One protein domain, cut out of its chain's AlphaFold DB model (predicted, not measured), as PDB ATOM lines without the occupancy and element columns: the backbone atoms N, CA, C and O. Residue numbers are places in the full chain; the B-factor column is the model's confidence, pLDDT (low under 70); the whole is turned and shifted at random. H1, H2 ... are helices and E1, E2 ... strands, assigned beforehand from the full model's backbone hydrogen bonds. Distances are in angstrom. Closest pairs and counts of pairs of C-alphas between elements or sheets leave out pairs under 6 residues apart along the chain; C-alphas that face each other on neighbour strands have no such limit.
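Overview. This is residues 4 to 118 of the 168 residues of an uncharacterized protein of Chloroflexi bacterium (UniProt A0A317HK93). Three helices, H1, H2 and H3, cross steeply to make a core, and a small sheet of three short strands packs on residues 14 to 22 of H1 and residues 66 to 71 of H3. Beyond the sheet an arm with the short helices H4 and H5 lengthens the whole, and residues 84 to 90 stick out free. The printed part has 115 residues with five named helices and three named strands, in the order H1 E1 H2 H3 H4 H5 E2 E3; the antiparallel sheet runs E1 E3 E2. The class is mostly helix, and the whole is loose, with a radius of gyration of the C-alphas of 16.5 A and spans of 57 by 28 by 22 A.

Arrangement. H1, residues 4 to 22, touches H2, residues 27 to 39, with its residues 10 to 18 alone; the closest C-alphas, of Ile 15 and Val 30, are 6.5 A apart, and the two run opposite ways at a steep tilt of 57 degrees. H1 touches H3, residues 51 to 71, with its residues 7 to 12 alone; the closest C-alphas, of Val 11 and Val 66, are 6.4 A apart, and the two run the same way at a steep tilt of 68 degrees, only just short of about perpendicular. H2 and H3 touch, opposite ways at a steep tilt of 48 degrees; the closest C-alphas are those of Thr 31 and Gly 63, 5.4 A. This helix packing is mostly crossed, with no shallow tilt. E3, residues 110 to 113, is the inner strand between E1, residues 24 to 26, and E2, residues 100 to 102. N 25 and O 111 are 2.9 A apart, and in the hairpin of E2 and E3 N 101 and O 112 are 2.8 A apart, both within hydrogen-bond range. H1 and H3 lie on the same face of the sheet, making two layers, helices on one face. H1 stands up from it at 52 degrees; H3 runs slantwise to the strands, 43 degrees to E1 on the local plane, at a height over the sheet of 13.8 A. H2 only grazes the sheet with residues 27 to 32. H4, residues 76 to 79, and H5, residues 88 to 95, are not on it; they are close but not clearly touching, with the C-alphas of Glu 76 and His 95 7.8 A apart. In H1, H2, H3 and H5 every O i to N i+4 pair is within hydrogen-bond range; H4 is too short for one.

Along the chain. H1 begins at C-alpha 4 (38.892, 14.573, 44.629) and is 26.5 A long. H2 is 18.1 A, H3 30.3 A and H5 10.9 A. E3 is 10.3 A and ends at C-alpha 113 (15.902, 19.221, 43.688).

Size, cuts and confidence. The farthest C-alphas, of Gly 48 and Pro 87, are 57.3 A apart. The printed part has no cut. The link from H2 to H3 is long, 11 residues. Mean pLDDT of the printed part is 76.2; residues 4 to 5, 41 to 54, 76 to 85 and 107 are under 70.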
ATOM      1  N   SER A   4      40.244  14.908  45.091       65.38
ATOM      2  CA  SER A   4      38.892  14.573  44.629       65.38
ATOM      3  C   SER A   4      37.856  14.612  45.758       65.38
ATOM      4  O   SER A   4      36.840  15.284  45.635       65.38
ATOM      5  N   ASP A   5      38.136  13.988  46.907       69.69
ATOM      6  CA  ASP A   5      37.181  13.884  48.024       69.69
ATOM      7  C   ASP A   5      36.981  15.225  48.742       69.69
ATOM      8  O   ASP A   5      35.976  15.458  49.423       69.69
ATOM      9  N   ARG A   6      37.988  16.104  48.687       71.44
ATOM     10  CA  ARG A   6      37.880  17.479  49.198       71.44
ATOM     11  C   ARG A   6      37.015  18.313  48.268       71.44
ATOM     12  O   ARG A   6      36.148  19.034  48.757       71.44
ATOM     13  N   LEU A   7      37.225  18.177  46.960       75.75
ATOM     14  CA  LEU A   7      36.441  18.892  45.966       75.75
ATOM     15  C   LEU A   7      34.982  18.441  45.968       75.75
ATOM     16  O   LEU A   7      34.105  19.292  46.051       75.75
ATOM     17  N   ALA A   8      34.721  17.133  45.958       75.19
ATOM     18  CA  ALA A   8      33.368  16.589  45.967       75.19
ATOM     19  C   ALA A   8      32.553  17.137  47.150       75.19
ATOM     20  O   ALA A   8      31.453  17.646  46.958       75.19
ATOM     21  N   ARG A   9      33.129  17.159  48.364       82.50
ATOM     22  CA  ARG A   9      32.479  17.757  49.547       82.50
ATOM     23  C   ARG A   9      32.258  19.260  49.428       82.50
ATOM     24  O   ARG A   9      31.231  19.752  49.890       82.50
ATOM     25  N   LEU A  10      33.214  19.989  48.853       81.88
ATOM     26  CA  LEU A  10      33.073  21.426  48.629       81.88
ATOM     27  C   LEU A  10      31.926  21.709  47.652       81.88
ATOM     28  O   LEU A  10      31.074  22.542  47.943       81.88
ATOM     29  N   VAL A  11      31.863  20.962  46.549       84.69
ATOM     30  CA  VAL A  11      30.780  21.029  45.562       84.69
ATOM     31  C   VAL A  11      29.435  20.713  46.218       84.69
ATOM     32  O   VAL A  11      28.524  21.534  46.134       84.69
ATOM     33  N   THR A  12      29.325  19.609  46.963       86.81
ATOM     34  CA  THR A  12      28.086  19.232  47.665       86.81
ATOM     35  C   THR A  12      27.629  20.322  48.631       86.81
ATOM     36  O   THR A  12      26.449  20.670  48.677       86.81
ATOM     37  N   ARG A  13      28.560  20.896  49.405       86.50
ATOM     38  CA  ARG A  13      28.257  21.982  50.345       86.50
ATOM     39  C   ARG A  13      27.702  23.200  49.616       86.50
ATOM     40  O   ARG A  13      26.673  23.726  50.032       86.50
ATOM     41  N   THR A  14      28.352  23.604  48.529       85.25
ATOM     42  CA  THR A  14      27.938  24.762  47.735       85.25
ATOM     43  C   THR A  14      26.581  24.527  47.075       85.25
ATOM     44  O   THR A  14      25.729  25.403  47.159       85.25
ATOM     45  N   ILE A  15      26.318  23.345  46.508       86.12
ATOM     46  CA  ILE A  15      25.000  22.987  45.950       86.12
ATOM     47  C   ILE A  15      23.905  23.117  47.018       86.12
ATOM     48  O   ILE A  15      22.883  23.764  46.789       86.12
ATOM     49  N   ASN A  16      24.127  22.551  48.207       86.75
ATOM     50  CA  ASN A  16      23.152  22.593  49.299       86.75
ATOM     51  C   ASN A  16      22.884  24.017  49.795       86.75
ATOM     52  O   ASN A  16      21.736  24.378  50.051       86.75
ATOM     53  N   GLU A  17      23.931  24.829  49.922       87.94
ATOM     54  CA  GLU A  17      23.805  26.233  50.300       87.94
ATOM     55  C   GLU A  17      23.037  27.033  49.242       87.94
ATOM     56  O   GLU A  17      22.144  27.802  49.592       87.94
ATOM     57  N   GLN A  18      23.337  26.823  47.955       86.69
ATOM     58  CA  GLN A  18      22.646  27.504  46.864       86.69
ATOM     59  C   GLN A  18      21.166  27.142  46.793       86.69
ATOM     60  O   GLN A  18      20.340  28.049  46.736       86.69
ATOM     61  N   HIS A  19      20.812  25.860  46.901       84.19
ATOM     62  CA  HIS A  19      19.405  25.460  46.967       84.19
ATOM     63  C   HIS A  19      18.683  26.067  48.170       84.19
ATOM     64  O   HIS A  19      17.550  26.513  48.029       84.19
ATOM     65  N   ARG A  20      19.331  26.144  49.339       83.94
ATOM     66  CA  ARG A  20      18.716  26.752  50.529       83.94
ATOM     67  C   ARG A  20      18.400  28.239  50.333       83.94
ATOM     68  O   ARG A  20      17.425  28.721  50.890       83.94
ATOM     69  N   ILE A  21      19.249  28.964  49.605       84.75
ATOM     70  CA  ILE A  21      19.113  30.416  49.425       84.75
ATOM     71  C   ILE A  21      18.192  30.750  48.246       84.75
ATOM     72  O   ILE A  21      17.389  31.671  48.345       84.75
ATOM     73  N   HIS A  22      18.321  30.028  47.132       83.31
ATOM     74  CA  HIS A  22      17.709  30.400  45.852       83.31
ATOM     75  C   HIS A  22      16.616  29.426  45.383       83.31
ATOM     76  O   HIS A  22      15.897  29.727  44.434       83.31
ATOM     77  N   GLY A  23      16.486  28.245  45.997       81.06
ATOM     78  CA  GLY A  23      15.571  27.175  45.569       81.06
ATOM     79  C   GLY A  23      16.050  26.400  44.333       81.06
ATOM     80  O   GLY A  23      15.851  25.191  44.241       81.06
ATOM     81  N   HIS A  24      16.780  27.053  43.431       83.12
ATOM     82  CA  HIS A  24      17.356  26.484  42.213       83.12
ATOM     83  C   HIS A  24      18.863  26.750  42.137       83.12
ATOM     84  O   HIS A  24      19.402  27.604  42.845       83.12
ATOM     85  N   VAL A  25      19.551  26.008  41.271       87.62
ATOM     86  CA  VAL A  25      20.989  26.158  41.026       87.62
ATOM     87  C   VAL A  25      21.305  26.026  39.543       87.62
ATOM     88  O   VAL A  25      20.666  25.260  38.834       87.62
ATOM     89  N   THR A  26      22.335  26.722  39.070       87.81
ATOM     90  CA  THR A  26      22.877  26.522  37.719       87.81
ATOM     91  C   THR A  26      24.260  25.892  37.806       87.81
ATOM     92  O   THR A  26      25.029  26.157  38.740       87.81
ATOM     93  N   ARG A  27      24.617  25.061  36.818       84.50
ATOM     94  CA  ARG A  27      25.947  24.429  36.756       84.50
ATOM     95  C   ARG A  27      27.049  25.487  36.787       84.50
ATOM     96  O   ARG A  27      28.006  25.352  37.551       84.50
ATOM     97  N   LYS A  28      26.898  26.547  35.989       84.25
ATOM     98  CA  LYS A  28      27.837  27.671  35.931       84.25
ATOM     99  C   LYS A  28      27.948  28.393  37.272       84.25
ATOM    100  O   LYS A  28      29.056  28.536  37.781       84.25
ATOM    101  N   GLY A  29      26.823  28.751  37.894       84.88
ATOM    102  CA  GLY A  29      26.811  29.479  39.165       84.88
ATOM    103  C   GLY A  29      27.490  28.716  40.305       84.88
ATOM    104  O   GLY A  29      28.280  29.290  41.057       84.88
ATOM    105  N   VAL A  30      27.247  27.405  40.409       84.94
ATOM    106  CA  VAL A  30      27.930  26.552  41.397       84.94
ATOM    107  C   VAL A  30      29.422  26.432  41.073       84.94
ATOM    108  O   VAL A  30      30.254  26.590  41.968       84.94
ATOM    109  N   THR A  31      29.768  26.204  39.803       83.56
ATOM    110  CA  THR A  31      31.162  26.071  39.348       83.56
ATOM    111  C   THR A  31      31.972  27.328  39.664       83.56
ATOM    112  O   THR A  31      33.039  27.232  40.269       83.56
ATOM    113  N   ASP A  32      31.454  28.511  39.332       85.94
ATOM    114  CA  ASP A  32      32.131  29.785  39.575       85.94
ATOM    115  C   ASP A  32      32.324  30.061  41.073       85.94
ATOM    116  O   ASP A  32      33.401  30.504  41.485       85.94
ATOM    117  N   ARG A  33      31.332  29.742  41.919       85.50
ATOM    118  CA  ARG A  33      31.467  29.878  43.380       85.50
ATOM    119  C   ARG A  33      32.540  28.951  43.947       85.50
ATOM    120  O   ARG A  33      33.376  29.409  44.725       85.50
ATOM    121  N   VAL A  34      32.559  27.684  43.536       83.25
ATOM    122  CA  VAL A  34      33.565  26.707  43.990       83.25
ATOM    123  C   VAL A  34      34.967  27.116  43.528       83.25
ATOM    124  O   VAL A  34      35.898  27.141  44.332       83.25
ATOM    125  N   VAL A  35      35.130  27.522  42.267       82.31
ATOM    126  CA  VAL A  35      36.416  27.998  41.724       82.31
ATOM    127  C   VAL A  35      36.896  29.258  42.444       82.31
ATOM    128  O   VAL A  35      38.081  29.372  42.760       82.31
ATOM    129  N   THR A  36      35.984  30.174  42.778       84.06
ATOM    130  CA  THR A  36      36.300  31.375  43.565       84.06
ATOM    131  C   THR A  36      36.771  31.009  44.975       84.06
ATOM    132  O   THR A  36      37.761  31.560  45.455       84.06
ATOM    133  N   GLN A  37      36.112  30.052  45.638       80.94
ATOM    134  CA  GLN A  37      36.521  29.563  46.962       80.94
ATOM    135  C   GLN A  37      37.906  28.900  46.934       80.94
ATOM    136  O   GLN A  37      38.723  29.147  47.822       80.94
ATOM    137  N   ILE A  38      38.199  28.105  45.900       75.12
ATOM    138  CA  ILE A  38      39.512  27.467  45.717       75.12
ATOM    139  C   ILE A  38      40.592  28.522  45.459       75.12
ATOM    140  O   ILE A  38      41.639  28.500  46.102       75.12
ATOM    141  N   SER A  39      40.311  29.497  44.592       75.25
ATOM    142  CA  SER A  39      41.242  30.587  44.267       75.25
ATOM    143  C   SER A  39      41.605  31.427  45.495       75.25
ATOM    144  O   SER A  39      42.767  31.785  45.671       75.25
ATOM    145  N   ARG A  40      40.641  31.681  46.392       76.38
ATOM    146  CA  ARG A  40      40.862  32.394  47.665       76.38
ATOM    147  C   ARG A  40      41.693  31.608  48.689       76.38
ATOM    148  O   ARG A  40      42.168  32.205  49.646       76.38
ATOM    149  N   SER A  41      41.871  30.298  48.503       67.31
ATOM    150  CA  SER A  41      42.486  29.396  49.490       67.31
ATOM    151  C   SER A  41      43.959  29.046  49.212       67.31
ATOM    152  O   SER A  41      44.462  28.090  49.798       67.31
ATOM    153  N   GLY A  42      44.661  29.777  48.336       64.50
ATOM    154  CA  GLY A  42      46.116  29.605  48.153       64.50
ATOM    155  C   GLY A  42      46.634  29.603  46.713       64.50
ATOM    156  O   GLY A  42      47.841  29.649  46.519       64.50
ATOM    157  N   GLY A  43      45.750  29.640  45.715       61.50
ATOM    158  CA  GLY A  43      46.098  30.054  44.353       61.50
ATOM    159  C   GLY A  43      46.805  29.016  43.437       61.50
ATOM    160  O   GLY A  43      47.507  28.127  43.909       61.50
ATOM    161  N   PRO A  44      46.648  29.138  42.101       55.19
ATOM    162  CA  PRO A  44      47.254  28.276  41.060       55.19
ATOM    163  C   PRO A  44      48.781  28.314  40.850       55.19
ATOM    164  O   PRO A  44      49.296  27.550  40.037       55.19
ATOM    165  N   SER A  45      49.516  29.228  41.481       53.72
ATOM    166  CA  SER A  45      50.837  29.698  41.016       53.72
ATOM    167  C   SER A  45      52.023  28.734  41.204       53.72
ATOM    168  O   SER A  45      53.129  29.050  40.779       53.72
ATOM    169  N   ALA A  46      51.824  27.550  41.788       51.06
ATOM    170  CA  ALA A  46      52.906  26.617  42.131       51.06
ATOM    171  C   ALA A  46      53.340  25.649  41.004       51.06
ATOM    172  O   ALA A  46      54.242  24.846  41.221       51.06
ATOM    173  N   PHE A  47      52.711  25.688  39.821       45.94
ATOM    174  CA  PHE A  47      52.816  24.598  38.832       45.94
ATOM    175  C   PHE A  47      53.479  24.952  37.488       45.94
ATOM    176  O   PHE A  47      53.509  24.100  36.608       45.94
ATOM    177  N   GLY A  48      54.010  26.166  37.287       45.03
ATOM    178  CA  GLY A  48      54.710  26.535  36.034       45.03
ATOM    179  C   GLY A  48      53.838  26.524  34.763       45.03
ATOM    180  O   GLY A  48      54.349  26.661  33.657       45.03
ATOM    181  N   ILE A  49      52.526  26.372  34.931       53.97
ATOM    182  CA  ILE A  49      51.478  26.469  33.912       53.97
ATOM    183  C   ILE A  49      50.897  27.886  33.995       53.97
ATOM    184  O   ILE A  49      50.851  28.466  35.087       53.97
ATOM    185  N   SER A  50      50.448  28.464  32.873       62.44
ATOM    186  CA  SER A  50      49.796  29.775  32.919       62.44
ATOM    187  C   SER A  50      48.598  29.721  33.878       62.44
ATOM    188  O   SER A  50      47.833  28.752  33.909       62.44
ATOM    189  N   GLN A  51      48.426  30.759  34.700       67.00
ATOM    190  CA  GLN A  51      47.326  30.818  35.668       67.00
ATOM    191  C   GLN A  51      45.957  30.629  34.987       67.00
ATOM    192  O   GLN A  51      45.045  30.067  35.591       67.00
ATOM    193  N   ALA A  52      45.828  31.049  33.725       67.00
ATOM    194  CA  ALA A  52      44.626  30.879  32.921       67.00
ATOM    195  C   ALA A  52      44.331  29.402  32.604       67.00
ATOM    196  O   ALA A  52      43.200  28.958  32.807       67.00
ATOM    197  N   ASP A  53      45.334  28.626  32.189       65.00
ATOM    198  CA  ASP A  53      45.154  27.213  31.826       65.00
ATOM    199  C   ASP A  53      44.806  26.357  33.047       65.00
ATOM    200  O   ASP A  53      43.928  25.493  32.985       65.00
ATOM    201  N   LEU A  54      45.426  26.643  34.197       67.81
ATOM    202  CA  LEU A  54      45.110  25.940  35.441       67.81
ATOM    203  C   LEU A  54      43.688  26.261  35.926       67.81
ATOM    204  O   LEU A  54      42.976  25.372  36.396       67.81
ATOM    205  N   LEU A  55      43.242  27.512  35.771       70.81
ATOM    206  CA  LEU A  55      41.868  27.911  36.083       70.81
ATOM    207  C   LEU A  55      40.845  27.283  35.128       70.81
ATOM    208  O   LEU A  55      39.761  26.905  35.575       70.81
ATOM    209  N   LEU A  56      41.173  27.140  33.842       74.56
ATOM    210  CA  LEU A  56      40.327  26.464  32.856       74.56
ATOM    211  C   LEU A  56      40.194  24.969  33.161       74.56
ATOM    212  O   LEU A  56      39.075  24.461  33.238       74.56
ATOM    213  N   ALA A  57      41.310  24.282  33.415       70.25
ATOM    214  CA  ALA A  57      41.310  22.873  33.801       70.25
ATOM    215  C   ALA A  57      40.523  22.644  35.102       70.25
ATOM    216  O   ALA A  57      39.700  21.730  35.186       70.25
ATOM    217  N   LEU A  58      40.703  23.521  36.097       73.88
ATOM    218  CA  LEU A  58      39.948  23.479  37.346       73.88
ATOM    219  C   LEU A  58      38.449  23.694  37.109       73.88
ATOM    220  O   LEU A  58      37.640  22.940  37.641       73.88
ATOM    221  N   ARG A  59      38.065  24.688  36.302       77.94
ATOM    222  CA  ARG A  59      36.661  24.950  35.945       77.94
ATOM    223  C   ARG A  59      36.010  23.757  35.263       77.94
ATOM    224  O   ARG A  59      34.889  23.409  35.624       77.94
ATOM    225  N   LEU A  60      36.701  23.125  34.317       78.44
ATOM    226  CA  LEU A  60      36.210  21.922  33.649       78.44
ATOM    227  C   LEU A  60      36.012  20.784  34.651       78.44
ATOM    228  O   LEU A  60      34.933  20.197  34.700       78.44
ATOM    229  N   TYR A  61      37.008  20.525  35.499       77.62
ATOM    230  CA  TYR A  61      36.940  19.461  36.499       77.62
ATOM    231  C   TYR A  61      35.806  19.682  37.513       77.62
ATOM    232  O   TYR A  61      34.978  18.797  37.727       77.62
ATOM    233  N   VAL A  62      35.702  20.893  38.069       78.88
ATOM    234  CA  VAL A  62      34.613  21.296  38.974       78.88
ATOM    235  C   VAL A  62      33.263  21.180  38.272       78.88
ATOM    236  O   VAL A  62      32.326  20.620  38.827       78.88
ATOM    237  N   GLY A  63      33.154  21.685  37.044       79.69
ATOM    238  CA  GLY A  63      31.910  21.660  36.289       79.69
ATOM    239  C   GLY A  63      31.438  20.242  35.974       79.69
ATOM    240  O   GLY A  63      30.230  20.008  35.920       79.69
ATOM    241  N   THR A  64      32.353  19.302  35.739       80.75
ATOM    242  CA  THR A  64      32.034  17.878  35.560       80.75
ATOM    243  C   THR A  64      31.556  17.252  36.866       80.75
ATOM    244  O   THR A  64      30.528  16.579  36.868       80.75
ATOM    245  N   GLU A  65      32.225  17.540  37.982       81.69
ATOM    246  CA  GLU A  65      31.819  17.052  39.304       81.69
ATOM    247  C   GLU A  65      30.436  17.584  39.717       81.69
ATOM    248  O   GLU A  65      29.596  16.833  40.204       81.69
ATOM    249  N   VAL A  66      30.145  18.863  39.456       80.75
ATOM    250  CA  VAL A  66      28.817  19.459  39.687       80.75
ATOM    251  C   VAL A  66      27.738  18.701  38.911       80.75
ATOM    252  O   VAL A  66      26.709  18.332  39.471       80.75
ATOM    253  N   LEU A  67      27.982  18.430  37.624       82.75
ATOM    254  CA  LEU A  67      27.041  17.691  36.782       82.75
ATOM    255  C   LEU A  67      26.848  16.249  37.278       82.75
ATOM    256  O   LEU A  67      25.723  15.749  37.282       82.75
ATOM    257  N   HIS A  68      27.931  15.594  37.697       82.44
ATOM    258  CA  HIS A  68      27.883  14.262  38.289       82.44
ATOM    259  C   HIS A  68      26.994  14.252  39.540       82.44
ATOM    260  O   HIS A  68      26.091  13.427  39.632       82.44
ATOM    261  N   GLN A  69      27.153  15.217  40.449       80.25
ATOM    262  CA  GLN A  69      26.345  15.299  41.674       80.25
ATOM    263  C   GLN A  69      24.873  15.660  41.440       80.25
ATOM    264  O   GLN A  69      24.018  15.255  42.227       80.25
ATOM    265  N   PHE A  70      24.555  16.399  40.375       82.62
ATOM    266  CA  PHE A  70      23.163  16.640  39.984       82.62
ATOM    267  C   PHE A  70      22.480  15.372  39.472       82.62
ATOM    268  O   PHE A  70      21.318  15.126  39.790       82.62
ATOM    269  N   LYS A  71      23.203  14.564  38.690       81.69
ATOM    270  CA  LYS A  71      22.687  13.326  38.092       81.69
ATOM    271  C   LYS A  71      22.760  12.116  39.022       81.69
ATOM    272  O   LYS A  71      22.075  11.132  38.760       81.69
ATOM    273  N   ALA A  72      23.594  12.171  40.059       82.38
ATOM    274  CA  ALA A  72      23.721  11.112  41.047       82.38
ATOM    275  C   ALA A  72      22.354  10.796  41.675       82.38
ATOM    276  O   ALA A  72      21.533  11.706  41.822       82.38
ATOM    277  N   PRO A  73      22.097   9.533  42.047       80.06
ATOM    278  CA  PRO A  73      20.866   9.176  42.735       80.06
ATOM    279  C   PRO A  73      20.755   9.927  44.064       80.06
ATOM    280  O   PRO A  73      21.760  10.335  44.659       80.06
ATOM    281  N   LEU A  74      19.525  10.112  44.538       75.88
ATOM    282  CA  LEU A  74      19.279  10.730  45.837       75.88
ATOM    283  C   LEU A  74      20.083  10.001  46.942       75.88
ATOM    284  O   LEU A  74      20.050   8.766  47.012       75.88
ATOM    285  N   PRO A  75      20.774  10.729  47.843       70.69
ATOM    286  CA  PRO A  75      21.481  10.104  48.956       70.69
ATOM    287  C   PRO A  75      20.502   9.329  49.843       70.69
ATOM    288  O   PRO A  75      19.471   9.892  50.222       70.69
ATOM    289  N   GLU A  76      20.849   8.099  50.238       65.75
ATOM    290  CA  GLU A  76      20.010   7.211  51.074       65.75
ATOM    291  C   GLU A  76      19.491   7.894  52.347       65.75
ATOM    292  O   GLU A  76      18.360   7.701  52.793       65.75
ATOM    293  N   ASN A  77      20.307   8.791  52.890       68.06
ATOM    294  CA  ASN A  77      20.038   9.535  54.115       68.06
ATOM    295  C   ASN A  77      18.885  10.546  53.964       68.06
ATOM    296  O   ASN A  77      18.305  10.962  54.967       68.06
ATOM    297  N   THR A  78      18.580  10.969  52.735       66.06
ATOM    298  CA  THR A  78      17.607  12.030  52.426       66.06
ATOM    299  C   THR A  78      16.173  11.521  52.553       66.06
ATOM    300  O   THR A  78      15.309  12.222  53.070       66.06
ATOM    301  N   TYR A  79      15.926  10.275  52.145       62.91
ATOM    302  CA  TYR A  79      14.607   9.641  52.191       62.91
ATOM    303  C   TYR A  79      14.509   8.508  53.215       62.91
ATOM    304  O   TYR A  79      13.403   8.116  53.577       62.91
ATOM    305  N   GLY A  80      15.630   8.018  53.756       59.25
ATOM    306  CA  GLY A  80      15.657   6.906  54.710       59.25
ATOM    307  C   GLY A  80      14.857   7.126  56.001       59.25
ATOM    308  O   GLY A  80      14.514   6.158  56.671       59.25
ATOM    309  N   ARG A  81      14.508   8.372  56.370       56.97
ATOM    310  CA  ARG A  81      13.528   8.635  57.449       56.97
ATOM    311  C   ARG A  81      12.079   8.650  56.965       56.97
ATOM    312  O   ARG A  81      11.221   8.159  57.687       56.97
ATOM    313  N   ALA A  82      11.819   9.197  55.779       57.25
ATOM    314  CA  ALA A  82      10.474   9.336  55.216       57.25
ATOM    315  C   ALA A  82       9.923   8.015  54.647       57.25
ATOM    316  O   ALA A  82       8.716   7.814  54.611       57.25
ATOM    317  N   LEU A  83      10.807   7.098  54.243       60.41
ATOM    318  CA  LEU A  83      10.454   5.842  53.579       60.41
ATOM    319  C   LEU A  83      10.439   4.609  54.494       60.41
ATOM    320  O   LEU A  83      10.137   3.519  54.018       60.41
ATOM    321  N   LYS A  84      10.710   4.750  55.800       65.25
ATOM    322  CA  LYS A  84      10.703   3.614  56.752       65.25
ATOM    323  C   LYS A  84       9.380   2.842  56.793       65.25
ATOM    324  O   LYS A  84       9.378   1.671  57.151       65.25
ATOM    325  N   SER A  85       8.281   3.498  56.444       66.06
ATOM    326  CA  SER A  85       6.921   2.952  56.425       66.06
ATOM    327  C   SER A  85       6.283   2.998  55.028       66.06
ATOM    328  O   SER A  85       5.080   2.790  54.894       66.06
ATOM    329  N   ALA A  86       7.068   3.274  53.983       70.81
ATOM    330  CA  ALA A  86       6.565   3.363  52.620       70.81
ATOM    331  C   ALA A  86       6.517   1.987  51.923       70.81
ATOM    332  O   ALA A  86       7.331   1.112  52.224       70.81
ATOM    333  N   PRO A  87       5.606   1.788  50.951       77.06
ATOM    334  CA  PRO A  87       5.569   0.579  50.130       77.06
ATOM    335  C   PRO A  87       6.893   0.342  49.387       77.06
ATOM    336  O   PRO A  87       7.475   1.282  48.846       77.06
ATOM    337  N   ALA A  88       7.331  -0.918  49.280       74.06
ATOM    338  CA  ALA A  88       8.611  -1.290  48.657       74.06
ATOM    339  C   ALA A  88       8.783  -0.760  47.217       74.06
ATOM    340  O   ALA A  88       9.883  -0.384  46.822       74.06
ATOM    341  N   ILE A  89       7.687  -0.663  46.458       75.19
ATOM    342  CA  ILE A  89       7.664  -0.103  45.097       75.19
ATOM    343  C   ILE A  89       8.050   1.383  45.103       75.19
ATOM    344  O   ILE A  89       8.835   1.826  44.268       75.19
ATOM    345  N   LEU A  90       7.537   2.152  46.066       72.12
ATOM    346  CA  LEU A  90       7.869   3.569  46.208       72.12
ATOM    347  C   LEU A  90       9.352   3.731  46.555       72.12
ATOM    348  O   LEU A  90      10.028   4.586  45.996       72.12
ATOM    349  N   VAL A  91       9.876   2.868  47.427       70.69
ATOM    350  CA  VAL A  91      11.299   2.866  47.793       70.69
ATOM    351  C   VAL A  91      12.180   2.594  46.573       70.69
ATOM    352  O   VAL A  91      13.121   3.344  46.325       70.69
ATOM    353  N   GLN A  92      11.839   1.590  45.762       72.50
ATOM    354  CA  GLN A  92      12.566   1.277  44.527       72.50
ATOM    355  C   GLN A  92      12.563   2.438  43.527       72.50
ATOM    356  O   GLN A  92      13.612   2.771  42.977       72.50
ATOM    357  N   LEU A  93      11.413   3.088  43.325       73.38
ATOM    358  CA  LEU A  93      11.318   4.253  42.442       73.38
ATOM    359  C   LEU A  93      12.198   5.407  42.939       73.38
ATOM    360  O   LEU A  93      12.891   6.031  42.143       73.38
ATOM    361  N   MET A  94      12.235   5.641  44.251       70.56
ATOM    362  CA  MET A  94      13.019   6.715  44.870       70.56
ATOM    363  C   MET A  94      14.533   6.520  44.733       70.56
ATOM    364  O   MET A  94      15.253   7.502  44.556       70.56
ATOM    365  N   HIS A  95      15.021   5.275  44.754       70.00
ATOM    366  CA  HIS A  95      16.437   4.976  44.500       70.00
ATOM    367  C   HIS A  95      16.872   5.311  43.065       70.00
ATOM    368  O   HIS A  95      18.039   5.628  42.839       70.00
ATOM    369  N   GLY A  96      15.948   5.261  42.102       72.88
ATOM    370  CA  GLY A  96      16.212   5.600  40.701       72.88
ATOM    371  C   GLY A  96      16.116   7.094  40.381       72.88
ATOM    372  O   GLY A  96      16.452   7.498  39.266       72.88
ATOM    373  N   LEU A  97      15.653   7.924  41.322       80.38
ATOM    374  CA  LEU A  97      15.494   9.353  41.075       80.38
ATOM    375  C   LEU A  97      16.842  10.081  41.170       80.38
ATOM    376  O   LEU A  97      17.582   9.891  42.143       80.38
ATOM    377  N   PRO A  98      17.151  10.963  40.201       83.69
ATOM    378  CA  PRO A  98      18.320  11.824  40.301       83.69
ATOM    379  C   PRO A  98      18.164  12.775  41.487       83.69
ATOM    380  O   PRO A  98      17.055  13.062  41.935       83.69
ATOM    381  N   ASN A  99      19.268  13.313  41.980       83.31
ATOM    382  CA  ASN A  99      19.266  14.299  43.051       83.31
ATOM    383  C   ASN A  99      18.647  15.634  42.593       83.31
ATOM    384  O   ASN A  99      17.889  16.269  43.332       83.31
ATOM    385  N   CYS A 100      18.917  16.023  41.343       85.00
ATOM    386  CA  CYS A 100      18.368  17.222  40.723       85.00
ATOM    387  C   CYS A 100      17.807  16.941  39.321       85.00
ATOM    388  O   CYS A 100      18.365  16.151  38.555       85.00
ATOM    389  N   ILE A 101      16.758  17.673  38.954       85.88
ATOM    390  CA  ILE A 101      16.218  17.725  37.595       85.88
ATOM    391  C   ILE A 101      16.554  19.066  36.946       85.88
ATOM    392  O   ILE A 101      16.493  20.111  37.590       85.88
ATOM    393  N   ALA A 102      16.923  19.026  35.668       87.25
ATOM    394  CA  ALA A 102      17.084  20.224  34.852       87.25
ATOM    395  C   ALA A 102      15.733  20.619  34.251       87.25
ATOM    396  O   ALA A 102      15.058  19.757  33.688       87.25
ATOM    397  N   ILE A 103      15.386  21.898  34.360       86.31
ATOM    398  CA  ILE A 103      14.132  22.479  33.862       86.31
ATOM    399  C   ILE A 103      14.333  23.183  32.514       86.31
ATOM    400  O   ILE A 103      13.407  23.302  31.720       86.31
ATOM    401  N   GLU A 104      15.565  23.601  32.230       85.25
ATOM    402  CA  GLU A 104      15.938  24.318  31.010       85.25
ATOM    403  C   GLU A 104      17.121  23.636  30.306       85.25
ATOM    404  O   GLU A 104      17.788  22.752  30.858       85.25
ATOM    405  N   GLU A 105      17.397  24.048  29.068       76.56
ATOM    406  CA  GLU A 105      18.563  23.595  28.311       76.56
ATOM    407  C   GLU A 105      19.760  24.538  28.449       76.56
ATOM    408  O   GLU A 105      19.643  25.707  28.803       76.56
ATOM    409  N   GLY A 106      20.946  24.019  28.130       73.38
ATOM    410  CA  GLY A 106      22.172  24.809  28.064       73.38
ATOM    411  C   GLY A 106      23.017  24.812  29.340       73.38
ATOM    412  O   GLY A 106      22.755  24.114  30.320       73.38
ATOM    413  N   ALA A 107      24.112  25.575  29.289       63.84
ATOM    414  CA  ALA A 107      25.094  25.669  30.375       63.84
ATOM    415  C   ALA A 107      24.556  26.402  31.618       63.84
ATOM    416  O   ALA A 107      25.030  26.154  32.731       63.84
ATOM    417  N   ASP A 108      23.548  27.252  31.412       77.00
ATOM    418  CA  ASP A 108      22.867  28.050  32.433       77.00
ATOM    419  C   ASP A 108      21.514  27.453  32.847       77.00
ATOM    420  O   ASP A 108      20.757  28.099  33.561       77.00
ATOM    421  N   ALA A 109      21.243  26.202  32.456       82.75
ATOM    422  CA  ALA A 109      20.027  25.496  32.825       82.75
ATOM    423  C   ALA A 109      19.767  25.546  34.335       82.75
ATOM    424  O   ALA A 109      20.664  25.263  35.141       82.75
ATOM    425  N   ASN A 110      18.519  25.836  34.697       86.94
ATOM    426  CA  ASN A 110      18.045  25.781  36.069       86.94
ATOM    427  C   ASN A 110      17.864  24.328  36.525       86.94
ATOM    428  O   ASN A 110      17.130  23.551  35.915       86.94
ATOM    429  N   TRP A 111      18.538  23.972  37.618       88.75
ATOM    430  CA  TRP A 111      18.417  22.686  38.293       88.75
ATOM    431  C   TRP A 111      17.671  22.857  39.608       88.75
ATOM    432  O   TRP A 111      18.013  23.711  40.432       88.75
ATOM    433  N   VAL A 112      16.673  22.011  39.822       87.31
ATOM    434  CA  VAL A 112      15.866  21.967  41.045       87.31
ATOM    435  C   VAL A 112      15.996  20.585  41.664       87.31
ATOM    436  O   VAL A 112      16.247  19.598  40.972       87.31
ATOM    437  N   ARG A 113      15.888  20.505  42.989       86.06
ATOM    438  CA  ARG A 113      15.902  19.221  43.688       86.06
ATOM    439  C   ARG A 113      14.690  18.406  43.284       86.06
ATOM    440  O   ARG A 113      13.569  18.896  43.328       86.06
ATOM    441  N   SER A 114      14.916  17.139  42.973       84.38
ATOM    442  CA  SER A 114      13.869  16.233  42.495       84.38
ATOM    443  C   SER A 114      12.691  16.097  43.465       84.38
ATOM    444  O   SER A 114      11.560  15.910  43.028       84.38
ATOM    445  N   LEU A 115      12.953  16.212  44.772       82.19
ATOM    446  CA  LEU A 115      11.937  16.122  45.826       82.19
ATOM    447  C   LEU A 115      11.149  17.418  46.040       82.19
ATOM    448  O   LEU A 115      10.027  17.361  46.532       82.19
ATOM    449  N   ASP A 116      11.730  18.560  45.673       83.38
ATOM    450  CA  ASP A 116      11.110  19.880  45.831       83.38
ATOM    451  C   ASP A 116      10.427  20.340  44.529       83.38
ATOM    452  O   ASP A 116       9.793  21.393  44.485       83.38
ATOM    453  N   ALA A 117      10.584  19.567  43.451       84.44
ATOM    454  CA  ALA A 117      10.087  19.900  42.130       84.44
ATOM    455  C   ALA A 117       8.575  19.682  41.998       84.44
ATOM    456  O   ALA A 117       8.024  18.675  42.449       84.44
ATOM    457  N   THR A 118       7.904  20.607  41.314       86.75
ATOM    458  CA  THR A 118       6.476  20.492  40.997       86.75
ATOM    459  C   THR A 118       6.235  19.507  39.850       86.75
ATOM    460  O   THR A 118       7.139  19.190  39.072       86.75
TER     461      THR A 118